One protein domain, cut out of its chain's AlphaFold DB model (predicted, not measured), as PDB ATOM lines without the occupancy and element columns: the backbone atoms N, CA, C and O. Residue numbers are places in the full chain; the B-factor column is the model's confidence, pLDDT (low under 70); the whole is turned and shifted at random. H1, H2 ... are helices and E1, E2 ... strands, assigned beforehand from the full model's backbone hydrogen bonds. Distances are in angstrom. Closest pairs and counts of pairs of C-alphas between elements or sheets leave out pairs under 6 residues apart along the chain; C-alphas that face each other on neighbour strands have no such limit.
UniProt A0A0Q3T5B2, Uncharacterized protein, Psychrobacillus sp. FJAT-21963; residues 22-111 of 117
ATOM      1  N   GLY A  22      21.627  42.665 -27.781       85.50
ATOM      2  CA  GLY A  22      20.886  41.982 -28.827       85.50
ATOM      3  C   GLY A  22      21.534  40.705 -29.349       85.50
ATOM      4  O   GLY A  22      21.177  40.243 -30.429       85.50
ATOM      5  N   ASP A  23      22.492  40.148 -28.617       89.44
ATOM      6  CA  ASP A  23      23.204  38.902 -28.912       89.44
ATOM      7  C   ASP A  23      22.547  37.670 -28.259       89.44
ATOM      8  O   ASP A  23      23.030  36.546 -28.378       89.44
ATOM      9  N   ASN A  24      21.395  37.854 -27.616       90.00
ATOM     10  CA  ASN A  24      20.573  36.824 -26.986       90.00
ATOM     11  C   ASN A  24      19.690  36.060 -27.998       90.00
ATOM     12  O   ASN A  24      18.480  35.920 -27.814       90.00
ATOM     13  N   ILE A  25      20.295  35.565 -29.080       94.12
ATOM     14  CA  ILE A  25      19.603  34.872 -30.174       94.12
ATOM     15  C   ILE A  25      19.541  33.362 -29.945       94.12
ATOM     16  O   ILE A  25      20.507  32.730 -29.525       94.12
ATOM     17  N   ALA A  26      18.400  32.766 -30.294       93.88
ATOM     18  CA  ALA A  26      18.219  31.323 -30.363       93.88
ATOM     19  C   ALA A  26      17.701  30.912 -31.747       93.88
ATOM     20  O   ALA A  26      16.755  31.503 -32.267       93.88
ATOM     21  N   LEU A  27      18.288  29.857 -32.313       94.19
ATOM     22  CA  LEU A  27      17.796  29.191 -33.516       94.19
ATOM     23  C   LEU A  27      17.086  27.895 -33.120       94.19
ATOM     24  O   LEU A  27      17.670  27.033 -32.466       94.19
ATOM     25  N   VAL A  28      15.839  27.738 -33.559       95.75
ATOM     26  CA  VAL A  28      15.123  26.462 -33.493       95.75
ATOM     27  C   VAL A  28      15.214  25.814 -34.863       95.75
ATOM     28  O   VAL A  28      14.820  26.424 -35.852       95.75
ATOM     29  N   HIS A  29      15.725  24.587 -34.915       94.81
ATOM     30  CA  HIS A  29      15.785  23.779 -36.130       94.81
ATOM     31  C   HIS A  29      14.944  22.523 -35.933       94.81
ATOM     32  O   HIS A  29      15.077  21.850 -34.910       94.81
ATOM     33  N   VAL A  30      14.043  22.231 -36.873       95.88
ATOM     34  CA  VAL A  30      13.131  21.083 -36.778       95.88
ATOM     35  C   VAL A  30      13.226  20.251 -38.043       95.88
ATOM     36  O   VAL A  30      12.976  20.742 -39.143       95.88
ATOM     37  N   MET A  31      13.541  18.973 -37.863       95.31
ATOM     38  CA  MET A  31      13.656  17.988 -38.931       95.31
ATOM     39  C   MET A  31      12.567  16.931 -38.767       95.31
ATOM     40  O   MET A  31      12.266  16.513 -37.648       95.31
ATOM     41  N   ASP A  32      11.971  16.495 -39.872       93.50
ATOM     42  CA  ASP A  32      11.095  15.326 -39.856       93.50
ATOM     43  C   ASP A  32      11.900  14.010 -39.814       93.50
ATOM     44  O   ASP A  32      13.123  13.986 -39.963       93.50
ATOM     45  N   ASN A  33      11.205  12.879 -39.660       90.69
ATOM     46  CA  ASN A  33      11.835  11.552 -39.607       90.69
ATOM     47  C   ASN A  33      12.550  11.142 -40.911       90.69
ATOM     48  O   ASN A  33      13.264  10.142 -40.926       90.69
ATOM     49  N   SER A  34      12.327  11.863 -42.012       94.19
ATOM     50  CA  SER A  34      13.013  11.647 -43.290       94.19
ATOM     51  C   SER A  34      14.232  12.563 -43.453       94.19
ATOM     52  O   SER A  34      14.913  12.484 -44.474       94.19
ATOM     53  N   GLY A  35      14.516  13.417 -42.464       91.25
ATOM     54  CA  GLY A  35      15.590  14.402 -42.513       91.25
ATOM     55  C   GLY A  35      15.250  15.636 -43.350       91.25
ATOM     56  O   GLY A  35      16.167  16.316 -43.802       91.25
ATOM     57  N   ASN A  36      13.970  15.929 -43.589       95.88
ATOM     58  CA  ASN A  36      13.574  17.181 -44.231       95.88
ATOM     59  C   ASN A  36      13.453  18.295 -43.191       95.88
ATOM     60  O   ASN A  36      12.855  18.095 -42.134       95.88
ATOM     61  N   ASP A  37      13.940  19.485 -43.536       96.31
ATOM     62  CA  ASP A  37      13.748  20.685 -42.728       96.31
ATOM     63  C   ASP A  37      12.284  21.144 -42.794       96.31
ATOM     64  O   ASP A  37      11.759  21.492 -43.855       96.31
ATOM     65  N   ILE A  38      11.625  21.138 -41.638       96.75
ATOM     66  CA  ILE A  38      10.244  21.589 -41.451       96.75
ATOM     67  C   ILE A  38      10.155  22.770 -40.481       96.75
ATOM     68  O   ILE A  38       9.065  23.091 -40.007       96.75
ATOM     69  N   THR A  39      11.276  23.443 -40.201       96.75
ATOM     70  CA  THR A  39      11.401  24.525 -39.209       96.75
ATOM     71  C   THR A  39      10.316  25.590 -39.365       96.75
ATOM     72  O   THR A  39       9.699  25.997 -38.386       96.75
ATOM     73  N   GLN A  40      10.016  25.995 -40.602       96.19
ATOM     74  CA  GLN A  40       9.024  27.037 -40.903       96.19
ATOM     75  C   GLN A  40       7.572  26.523 -40.984       96.19
ATOM     76  O   GLN A  40       6.640  27.317 -41.060       96.19
ATOM     77  N   ASN A  41       7.363  25.203 -40.979       95.62
ATOM     78  CA  ASN A  41       6.066  24.558 -41.228       95.62
ATOM     79  C   ASN A  41       5.570  23.744 -40.025       95.62
ATOM     80  O   ASN A  41       4.751  22.834 -40.173       95.62
ATOM     81  N   CYS A  42       6.076  24.038 -38.832       95.19
ATOM     82  CA  CYS A  42       5.745  23.302 -37.624       95.19
ATOM     83  C   CYS A  42       5.506  24.237 -36.434       95.19
ATOM     84  O   CYS A  42       5.695  25.450 -36.501       95.19
ATOM     85  N   ARG A  43       5.059  23.648 -35.324       94.12
ATOM     86  CA  ARG A  43       4.963  24.317 -34.029       94.12
ATOM     87  C   ARG A  43       5.724  23.492 -33.007       94.12
ATOM     88  O   ARG A  43       5.398  22.325 -32.809       94.12
ATOM     89  N   VAL A  44       6.677  24.116 -32.325       94.50
ATOM     90  CA  VAL A  44       7.383  23.504 -31.195       94.50
ATOM     91  C   VAL A  44       6.677  23.898 -29.903       94.50
ATOM     92  O   VAL A  44       6.390  25.073 -29.674       94.50
ATOM     93  N   GLN A  45       6.371  22.914 -29.061       95.94
ATOM     94  CA  GLN A  45       5.799  23.133 -27.737       95.94
ATOM     95  C   GLN A  45       6.653  22.423 -26.690       95.94
ATOM     96  O   GLN A  45       6.888  21.222 -26.786       95.94
ATOM     97  N   ILE A  46       7.071  23.167 -25.665       95.25
ATOM     98  CA  ILE A  46       7.823  22.647 -24.525       95.25
ATOM     99  C   ILE A  46       6.978  22.868 -23.270       95.25
ATOM    100  O   ILE A  46       6.584  23.993 -22.967       95.25
ATOM    101  N   THR A  47       6.701  21.791 -22.537       97.12
ATOM    102  CA  THR A  47       5.978  21.838 -21.260       97.12
ATOM    103  C   THR A  47       6.901  21.329 -20.165       97.12
ATOM    104  O   THR A  47       7.370  20.195 -20.226       97.12
ATOM    105  N   LEU A  48       7.150  22.153 -19.150       97.31
ATOM    106  CA  LEU A  48       8.069  21.838 -18.059       97.31
ATOM    107  C   LEU A  48       7.338  21.911 -16.721       97.31
ATOM    108  O   LEU A  48       6.548  22.820 -16.467       97.31
ATOM    109  N   SER A  49       7.624  20.956 -15.835       98.19
ATOM    110  CA  SER A  49       7.250  21.094 -14.428       98.19
ATOM    111  C   SER A  49       8.077  22.206 -13.768       98.19
ATOM    112  O   SER A  49       9.144  22.573 -14.259       98.19
ATOM    113  N   LYS A  50       7.643  22.689 -12.596       98.12
ATOM    114  CA  LYS A  50       8.423  23.654 -11.798       98.12
ATOM    115  C   LYS A  50       9.869  23.191 -11.569       98.12
ATOM    116  O   LYS A  50      10.792  23.988 -11.671       98.12
ATOM    117  N   ASN A  51      10.069  21.907 -11.279       98.19
ATOM    118  CA  ASN A  51      11.405  21.364 -11.034       98.19
ATOM    119  C   ASN A  51      12.212  21.229 -12.325       98.19
ATOM    120  O   ASN A  51      13.418  21.445 -12.298       98.19
ATOM    121  N   ALA A  52      11.557  20.921 -13.446       97.69
ATOM    122  CA  ALA A  52      12.227  20.870 -14.738       97.69
ATOM    123  C   ALA A  52      12.695  22.268 -15.186       97.69
ATOM    124  O   ALA A  52      13.805  22.388 -15.687       97.69
ATOM    125  N   LEU A  53      11.912  23.325 -14.921       97.56
ATOM    126  CA  LEU A  53      12.336  24.720 -15.133       97.56
ATOM    127  C   LEU A  53      13.603  25.057 -14.336       97.56
ATOM    128  O   LEU A  53      14.570  25.563 -14.898       97.56
ATOM    129  N   LEU A  54      13.611  24.751 -13.034       97.06
ATOM    130  CA  LEU A  54      14.759  25.024 -12.161       97.06
ATOM    131  C   LEU A  54      15.994  24.206 -12.560       97.06
ATOM    132  O   LEU A  54      17.100  24.743 -12.580       97.06
ATOM    133  N   GLY A  55      15.806  22.924 -12.880       97.38
ATOM    134  CA  GLY A  55      16.876  22.027 -13.309       97.38
ATOM    135  C   GLY A  55      17.506  22.478 -14.622       97.38
ATOM    136  O   GLY A  55      18.716  22.691 -14.664       97.38
ATOM    137  N   LEU A  56      16.684  22.700 -15.654       97.44
ATOM    138  CA  LEU A  56      17.160  23.167 -16.954       97.44
ATOM    139  C   LEU A  56      17.846  24.528 -16.840       97.44
ATOM    140  O   LEU A  56      18.960  24.687 -17.322       97.44
ATOM    141  N   GLY A  57      17.223  25.494 -16.158       95.69
ATOM    142  CA  GLY A  57      17.804  26.824 -15.971       95.69
ATOM    143  C   GLY A  57      19.163  26.775 -15.270       95.69
ATOM    144  O   GLY A  57      20.108  27.414 -15.721       95.69
ATOM    145  N   THR A  58      19.295  25.962 -14.217       94.94
ATOM    146  CA  THR A  58      20.568  25.791 -13.496       94.94
ATOM    147  C   THR A  58      21.670  25.262 -14.412       94.94
ATOM    148  O   THR A  58      22.777  25.800 -14.411       94.94
ATOM    149  N   GLU A  59      21.382  24.229 -15.206       96.31
ATOM    150  CA  GLU A  59      22.370  23.654 -16.122       96.31
ATOM    151  C   GLU A  59      22.684  24.581 -17.299       96.31
ATOM    152  O   GLU A  59      23.833  24.639 -17.721       96.31
ATOM    153  N   LEU A  60      21.719  25.366 -17.786       95.56
ATOM    154  CA  LEU A  60      21.971  26.382 -18.814       95.56
ATOM    155  C   LEU A  60      22.892  27.497 -18.305       95.56
ATOM    156  O   LEU A  60      23.796  27.910 -19.026       95.56
ATOM    157  N   ILE A  61      22.723  27.945 -17.056       93.56
ATOM    158  CA  ILE A  61      23.617  28.937 -16.436       93.56
ATOM    159  C   ILE A  61      25.033  28.368 -16.291       93.56
ATOM    160  O   ILE A  61      26.005  29.039 -16.630       93.56
ATOM    161  N   ARG A  62      25.160  27.120 -15.819       93.06
ATOM    162  CA  ARG A  62      26.456  26.424 -15.715       93.06
ATOM    163  C   ARG A  62      27.119  26.275 -17.078       93.06
ATOM    164  O   ARG A  62      28.304  26.575 -17.217       93.06
ATOM    165  N   LEU A  63      26.337  25.877 -18.082       94.06
ATOM    166  CA  LEU A  63      26.791  25.763 -19.458       94.06
ATOM    167  C   LEU A  63      27.333  27.100 -19.963       94.06
ATOM    168  O   LEU A  63      28.460  27.146 -20.440       94.06
ATOM    169  N   ALA A  64      26.574  28.184 -19.808       92.38
ATOM    170  CA  ALA A  64      26.989  29.517 -20.231       92.38
ATOM    171  C   ALA A  64      28.244  30.022 -19.494       92.38
ATOM    172  O   ALA A  64      29.055  30.721 -20.096       92.38
ATOM    173  N   HIS A  65      28.419  29.670 -18.215       89.88
ATOM    174  CA  HIS A  65      29.544  30.150 -17.411       89.88
ATOM    175  C   HIS A  65      30.878  29.485 -17.760       89.88
ATOM    176  O   HIS A  65      31.860  30.182 -18.013       89.88
ATOM    177  N   ASP A  66      30.918  28.152 -17.716       86.44
ATOM    178  CA  ASP A  66      32.177  27.397 -17.635       86.44
ATOM    179  C   ASP A  66      32.393  26.456 -18.824       86.44
ATOM    180  O   ASP A  66      33.507  25.998 -19.085       86.44
ATOM    181  N   GLU A  67      31.323  26.133 -19.542       87.38
ATOM    182  CA  GLU A  67      31.287  24.979 -20.434       87.38
ATOM    183  C   GLU A  67      30.901  25.322 -21.877       87.38
ATOM    184  O   GLU A  67      30.923  24.435 -22.746       87.38
ATOM    185  N   TYR A  68      30.578  26.592 -22.137       94.19
ATOM    186  CA  TYR A  68      30.160  27.081 -23.438       94.19
ATOM    187  C   TYR A  68      31.290  26.918 -24.445       94.19
ATOM    188  O   TYR A  68      32.426  27.358 -24.250       94.19
ATOM    189  N   LYS A  69      30.954  26.290 -25.565       94.69
ATOM    190  CA  LYS A  69      31.848  26.149 -26.704       94.69
ATOM    191  C   LYS A  69      31.004  26.047 -27.959       94.69
ATOM    192  O   LYS A  69      30.179  25.144 -28.051       94.69
ATOM    193  N   ASN A  70      31.239  26.928 -28.924       94.94
ATOM    194  CA  ASN A  70      30.544  26.882 -30.206       94.94
ATOM    195  C   ASN A  70      30.634  25.476 -30.840       94.94
ATOM    196  O   ASN A  70      31.699  24.846 -30.840       94.94
ATOM    197  N   GLY A  71      29.498  24.959 -31.310       94.00
ATOM    198  CA  GLY A  71      29.337  23.609 -31.857       94.00
ATOM    199  C   GLY A  71      29.166  22.493 -30.816       94.00
ATOM    200  O   GLY A  71      28.881  21.348 -31.186       94.00
ATOM    201  N   ARG A  72      29.316  22.782 -29.516       95.62
ATOM    202  CA  ARG A  72      28.970  21.833 -28.450       95.62
ATOM    203  C   ARG A  72      27.462  21.615 -28.440       95.62
ATOM    204  O   ARG A  72      26.700  22.564 -28.569       95.62
ATOM    205  N   HIS A  73      27.041  20.371 -28.259       95.50
ATOM    206  CA  HIS A  73      25.632  20.018 -28.205       95.50
ATOM    207  C   HIS A  73      25.391  18.857 -27.242       95.50
ATOM    208  O   HIS A  73      26.291  18.067 -26.950       95.50
ATOM    209  N   PHE A  74      24.165  18.785 -26.741       95.75
ATOM    210  CA  PHE A  74      23.689  17.777 -25.810       95.75
ATOM    211  C   PHE A  74      22.446  17.132 -26.401       95.75
ATOM    212  O   PHE A  74      21.488  17.827 -26.735       95.75
ATOM    213  N   HIS A  75      22.476  15.809 -26.505       94.50
ATOM    214  CA  HIS A  75      21.319  15.008 -26.875       94.50
ATOM    215  C   HIS A  75      20.551  14.650 -25.606       94.50
ATOM    216  O   HIS A  75      21.138  14.257 -24.589       94.50
ATOM    217  N   LEU A  76      19.245  14.867 -25.646       95.12
ATOM    218  CA  LEU A  76      18.319  14.480 -24.603       95.12
ATOM    219  C   LEU A  76      17.327  13.506 -25.224       95.12
ATOM    220  O   LEU A  76      16.510  13.895 -26.060       95.12
ATOM    221  N   ASP A  77      17.396  12.261 -24.773       93.69
ATOM    222  CA  ASP A  77      16.488  11.205 -25.196       93.69
ATOM    223  C   ASP A  77      15.272  11.108 -24.250       93.69
ATOM    224  O   ASP A  77      15.396  11.337 -23.038       93.69
ATOM    225  N   PRO A  78      14.078  10.772 -24.775       94.06
ATOM    226  CA  PRO A  78      12.919  10.368 -23.979       94.06
ATOM    227  C   PRO A  78      13.240   9.240 -22.995       94.06
ATOM    228  O   PRO A  78      14.023   8.342 -23.291       94.06
ATOM    229  N   ILE A  79      12.596   9.251 -21.823       93.88
ATOM    230  CA  ILE A  79      12.715   8.138 -20.871       93.88
ATOM    231  C   ILE A  79      12.211   6.837 -21.513       93.88
ATOM    232  O   ILE A  79      11.085   6.780 -22.014       93.88
ATOM    233  N   GLU A  80      12.984   5.763 -21.362       88.38
ATOM    234  CA  GLU A  80      12.597   4.409 -21.751       88.38
ATOM    235  C   GLU A  80      12.432   3.499 -20.523       88.38
ATOM    236  O   GLU A  80      12.943   3.768 -19.437       88.38
ATOM    237  N   LYS A  81      11.700   2.384 -20.670       78.19
ATOM    238  CA  LYS A  81      11.333   1.492 -19.546       78.19
ATOM    239  C   LYS A  81      12.525   0.934 -18.759       78.19
ATOM    240  O   LYS A  81      12.353   0.567 -17.600       78.19
ATOM    241  N   GLU A  82      13.692   0.845 -19.384       81.19
ATOM    242  CA  GLU A  82      14.893   0.220 -18.817       81.19
ATOM    243  C   GLU A  82      16.050   1.215 -18.651       81.19
ATOM    244  O   GLU A  82      17.038   0.906 -17.985       81.19
ATOM    245  N   TYR A  83      15.906   2.429 -19.193       75.44
ATOM    246  CA  TYR A  83      16.953   3.441 -19.239       75.44
ATOM    247  C   TYR A  83      16.379   4.810 -18.883       75.44
ATOM    248  O   TYR A  83      15.533   5.365 -19.583       75.44
ATOM    249  N   VAL A  84      16.871   5.367 -17.778       76.62
ATOM    250  CA  VAL A  84      16.588   6.745 -17.378       76.62
ATOM    251  C   VAL A  84      17.897   7.511 -17.455       76.62
ATOM    252  O   VAL A  84      18.789   7.303 -16.632       76.62
ATOM    253  N   VAL A  85      18.011   8.394 -18.444       74.25
ATOM    254  CA  VAL A  85      19.134   9.322 -18.565       74.25
ATOM    255  C   VAL A  85      18.616  10.721 -18.262       74.25
ATOM    256  O   VAL A  85      17.697  11.217 -18.908       74.25
ATOM    257  N   GLN A  86      19.188  11.346 -17.236       84.56
ATOM    258  CA  GLN A  86      18.994  12.766 -16.975       84.56
ATOM    259  C   GLN A  86      20.123  13.529 -17.661       84.56
ATOM    260  O   GLN A  86      21.296  13.240 -17.428       84.56
ATOM    261  N   SER A  87      19.769  14.515 -18.474       89.56
ATOM    262  CA  SER A  87      20.719  15.382 -19.170       89.56
ATOM    263  C   SER A  87      20.214  16.820 -19.097       89.56
ATOM    264  O   SER A  87      19.005  17.059 -19.084       89.56
ATOM    265  N   MET A  88      21.131  17.779 -18.935       95.00
ATOM    266  CA  MET A  88      20.806  19.200 -18.735       95.00
ATOM    267  C   MET A  88      19.760  19.441 -17.628       95.00
ATOM    268  O   MET A  88      18.898  20.308 -17.732       95.00
ATOM    269  N   GLY A  89      19.806  18.642 -16.555       95.44
ATOM    270  CA  GLY A  89      18.964  18.856 -15.378       95.44
ATOM    271  C   GLY A  89      17.508  18.413 -15.549       95.44
ATOM    272  O   GLY A  89      16.728  18.565 -14.608       95.44
ATOM    273  N   ILE A  90      17.148  17.819 -16.690       96.88
ATOM    274  CA  ILE A  90      15.791  17.362 -16.999       96.88
ATOM    275  C   ILE A  90      15.771  15.925 -17.526       96.88
ATOM    276  O   ILE A  90      16.796  15.342 -17.875       96.88
ATOM    277  N   MET A  91      14.569  15.355 -17.562       95.50
ATOM    278  CA  MET A  91      14.264  14.114 -18.267       95.50
ATOM    279  C   MET A  91      13.113  14.398 -19.229       95.50
ATOM    280  O   MET A  91      12.172  15.112 -18.865       95.50
ATOM    281  N   LEU A  92      13.175  13.848 -20.438       95.50
ATOM    282  CA  LEU A  92      12.107  14.007 -21.418       95.50
ATOM    283  C   LEU A  92      10.988  12.988 -21.185       95.50
ATOM    284  O   LEU A  92      11.227  11.837 -20.814       95.50
ATOM    285  N   HIS A  93       9.746  13.417 -21.407       95.56
ATOM    286  CA  HIS A  93       8.590  12.528 -21.331       95.56
ATOM    287  C   HIS A  93       8.706  11.423 -22.400       95.56
ATOM    288  O   HIS A  93       9.153  11.731 -23.503       95.56
ATOM    289  N   PRO A  94       8.268  10.174 -22.143       94.19
ATOM    290  CA  PRO A  94       8.369   9.075 -23.116       94.19
ATOM    291  C   PRO A  94       7.689   9.316 -24.476       94.19
ATOM    292  O   PRO A  94       7.951   8.595 -25.429       94.19
ATOM    293  N   GLU A  95       6.782  10.292 -24.561       94.38
ATOM    294  CA  GLU A  95       6.086  10.667 -25.806       94.38
ATOM    295  C   GLU A  95       6.765  11.819 -26.566       94.38
ATOM    296  O   GLU A  95       6.295  12.215 -27.632       94.38
ATOM    297  N   SER A  96       7.839  12.391 -26.021       93.62
ATOM    298  CA  SER A  96       8.625  13.415 -26.706       93.62
ATOM    299  C   SER A  96       9.468  12.800 -27.827       93.62
ATOM    300  O   SER A  96       9.774  11.610 -27.809       93.62
ATOM    301  N   CYS A  97       9.888  13.620 -28.791       92.31
ATOM    302  CA  CYS A  97      11.037  13.295 -29.634       92.31
ATOM    303  C   CYS A  97      12.349  13.626 -28.904       92.31
ATOM    304  O   CYS A  97      12.333  14.232 -27.829       92.31
ATOM    305  N   GLU A  98      13.478  13.253 -29.509       93.38
ATOM    306  CA  GLU A  98      14.793  13.740 -29.093       93.38
ATOM    307  C   GLU A  98      14.813  15.277 -29.083       93.38
ATOM    308  O   GLU A  98      14.232  15.934 -29.955       93.38
ATOM    309  N   LEU A  99      15.486  15.843 -28.083       94.38
ATOM    310  CA  LEU A  99      15.822  17.259 -28.033       94.38
ATOM    311  C   LEU A  99      17.339  17.414 -28.102       94.38
ATOM    312  O   LEU A  99      18.063  16.867 -27.272       94.38
ATOM    313  N   ILE A 100      17.806  18.224 -29.047       95.06
ATOM    314  CA  ILE A 100      19.213  18.601 -29.156       95.06
ATOM    315  C   ILE A 100      19.354  20.049 -28.687       95.06
ATOM    316  O   ILE A 100      18.780  20.961 -29.280       95.06
ATOM    317  N   LEU A 101      20.120  20.266 -27.618       95.62
ATOM    318  CA  LEU A 101      20.483  21.600 -27.135       95.62
ATOM    319  C   LEU A 101      21.908  21.921 -27.576       95.62
ATOM    320  O   LEU A 101      22.843  21.228 -27.181       95.62
ATOM    321  N   GLY A 102      22.071  22.957 -28.400       94.94
ATOM    322  CA  GLY A 102      23.353  23.349 -28.984       94.94
ATOM    323  C   GLY A 102      23.834  24.727 -28.533       94.94
ATOM    324  O   GLY A 102      23.036  25.617 -28.250       94.94
ATOM    325  N   CYS A 103      25.151  24.900 -28.508       96.50
ATOM    326  CA  CYS A 103      25.828  26.188 -28.416       96.50
ATOM    327  C   CYS A 103      26.166  26.668 -29.832       96.50
ATOM    328  O   CYS A 103      26.875  25.967 -30.561       96.50
ATOM    329  N   GLY A 104      25.686  27.852 -30.203       94.25
ATOM    330  CA  GLY A 104      25.943  28.467 -31.500       94.25
ATOM    331  C   GLY A 104      26.271  29.940 -31.336       94.25
ATOM    332  O   GLY A 104      25.604  30.638 -30.578       94.25
ATOM    333  N   ASP A 105      27.294  30.395 -32.054       90.94
ATOM    334  CA  ASP A 105      27.587  31.820 -32.161       90.94
ATOM    335  C   ASP A 105      26.702  32.405 -33.269       90.94
ATOM    336  O   ASP A 105      26.793  31.987 -34.428       90.94
ATOM    337  N   PHE A 106      25.833  33.341 -32.900       93.19
ATOM    338  CA  PHE A 106      24.928  34.039 -33.811       93.19
ATOM    339  C   PHE A 106      25.306  35.517 -33.897       93.19
ATOM    340  O   PHE A 106      25.951  36.058 -32.997       93.19
ATOM    341  N   ASP A 107      24.882  36.177 -34.974       90.75
ATOM    342  CA  ASP A 107      24.930  37.635 -35.042       90.75
ATOM    343  C   ASP A 107      23.865  38.241 -34.111       90.75
ATOM    344  O   ASP A 107      22.978  37.547 -33.606       90.75
ATOM    345  N   SER A 108      23.929  39.553 -33.874       89.12
ATOM    346  CA  SER A 108      22.893  40.224 -33.082       89.12
ATOM    347  C   SER A 108      21.564  40.294 -33.843       89.12
ATOM    348  O   SER A 108      21.540  40.317 -35.077       89.12
ATOM    349  N   PHE A 109      20.437  40.419 -33.131       87.94
ATOM    350  CA  PHE A 109      19.122  40.577 -33.769       87.94
ATOM    351  C   PHE A 109      19.079  41.771 -34.729       87.94
ATOM    352  O   PHE A 109      18.316  41.756 -35.696       87.94
ATOM    353  N   THR A 110      19.891  42.805 -34.477       86.75
ATOM    354  CA  THR A 110      19.969  43.979 -35.352       86.75
ATOM    355  C   THR A 110      20.485  43.615 -36.738       86.75
ATOM    356  O   THR A 110      19.956  44.125 -37.715       86.75
ATOM    357  N   GLU A 111      21.443  42.691 -36.861       90.12
ATOM    358  CA  GLU A 111      21.936  42.228 -38.164       90.12
ATOM    359  C   GLU A 111      20.853  41.473 -38.945       90.12
ATOM    360  O   GLU A 111      20.679  41.714 -40.137       90.12
TER     361      GLU A 111
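What this domain is: This is residues 22 to 111 of the 117 residues of an uncharacterized protein of Psychrobacillus sp. FJAT-21963 (UniProt A0A0Q3T5B2). Little regular structure is present: a body mostly of loops has the short hairpin E1 and E2 in its middle, the single helix H1 along one side, and residues 33 to 40 looping out on the side away from H1. The long loop 77 to 98 and the two printed ends lie at opposite ends. The printed part has 90 residues, with H1, E1, E2 in chain order, an antiparallel sheet E1 - E2, and mixed class, with 26 residues in named elements. It is only just compact, close to loose: radius of gyration of the C-alphas 14.5 A, spans 46 by 34 by 23 A.

How they stand to each other: E1, residues 73 to 76, and E2, residues 99 to 102, form an antiparallel hairpin at 164 degrees; N 74 and O 101 are within hydrogen-bond range at 2.8 A. H1, residues 50 to 67, is apart from E2; every O i to N i+4 pair in H1 is within hydrogen-bond range.

Where its parts are: H1 measures 24.5 A from C-alpha 50 at (8.423, 23.654, -11.798); E1 measures 9.9 A; E2 measures 9.7 A, ending at C-alpha 102 (23.353, 23.349, -28.984).

The domain as a whole: The farthest C-alphas, Glu 82 and Thr 110, are 47.1 A apart. The printed part has no cut; the E1 to E2 link is long. No printed residue is under 70 in pLDDT.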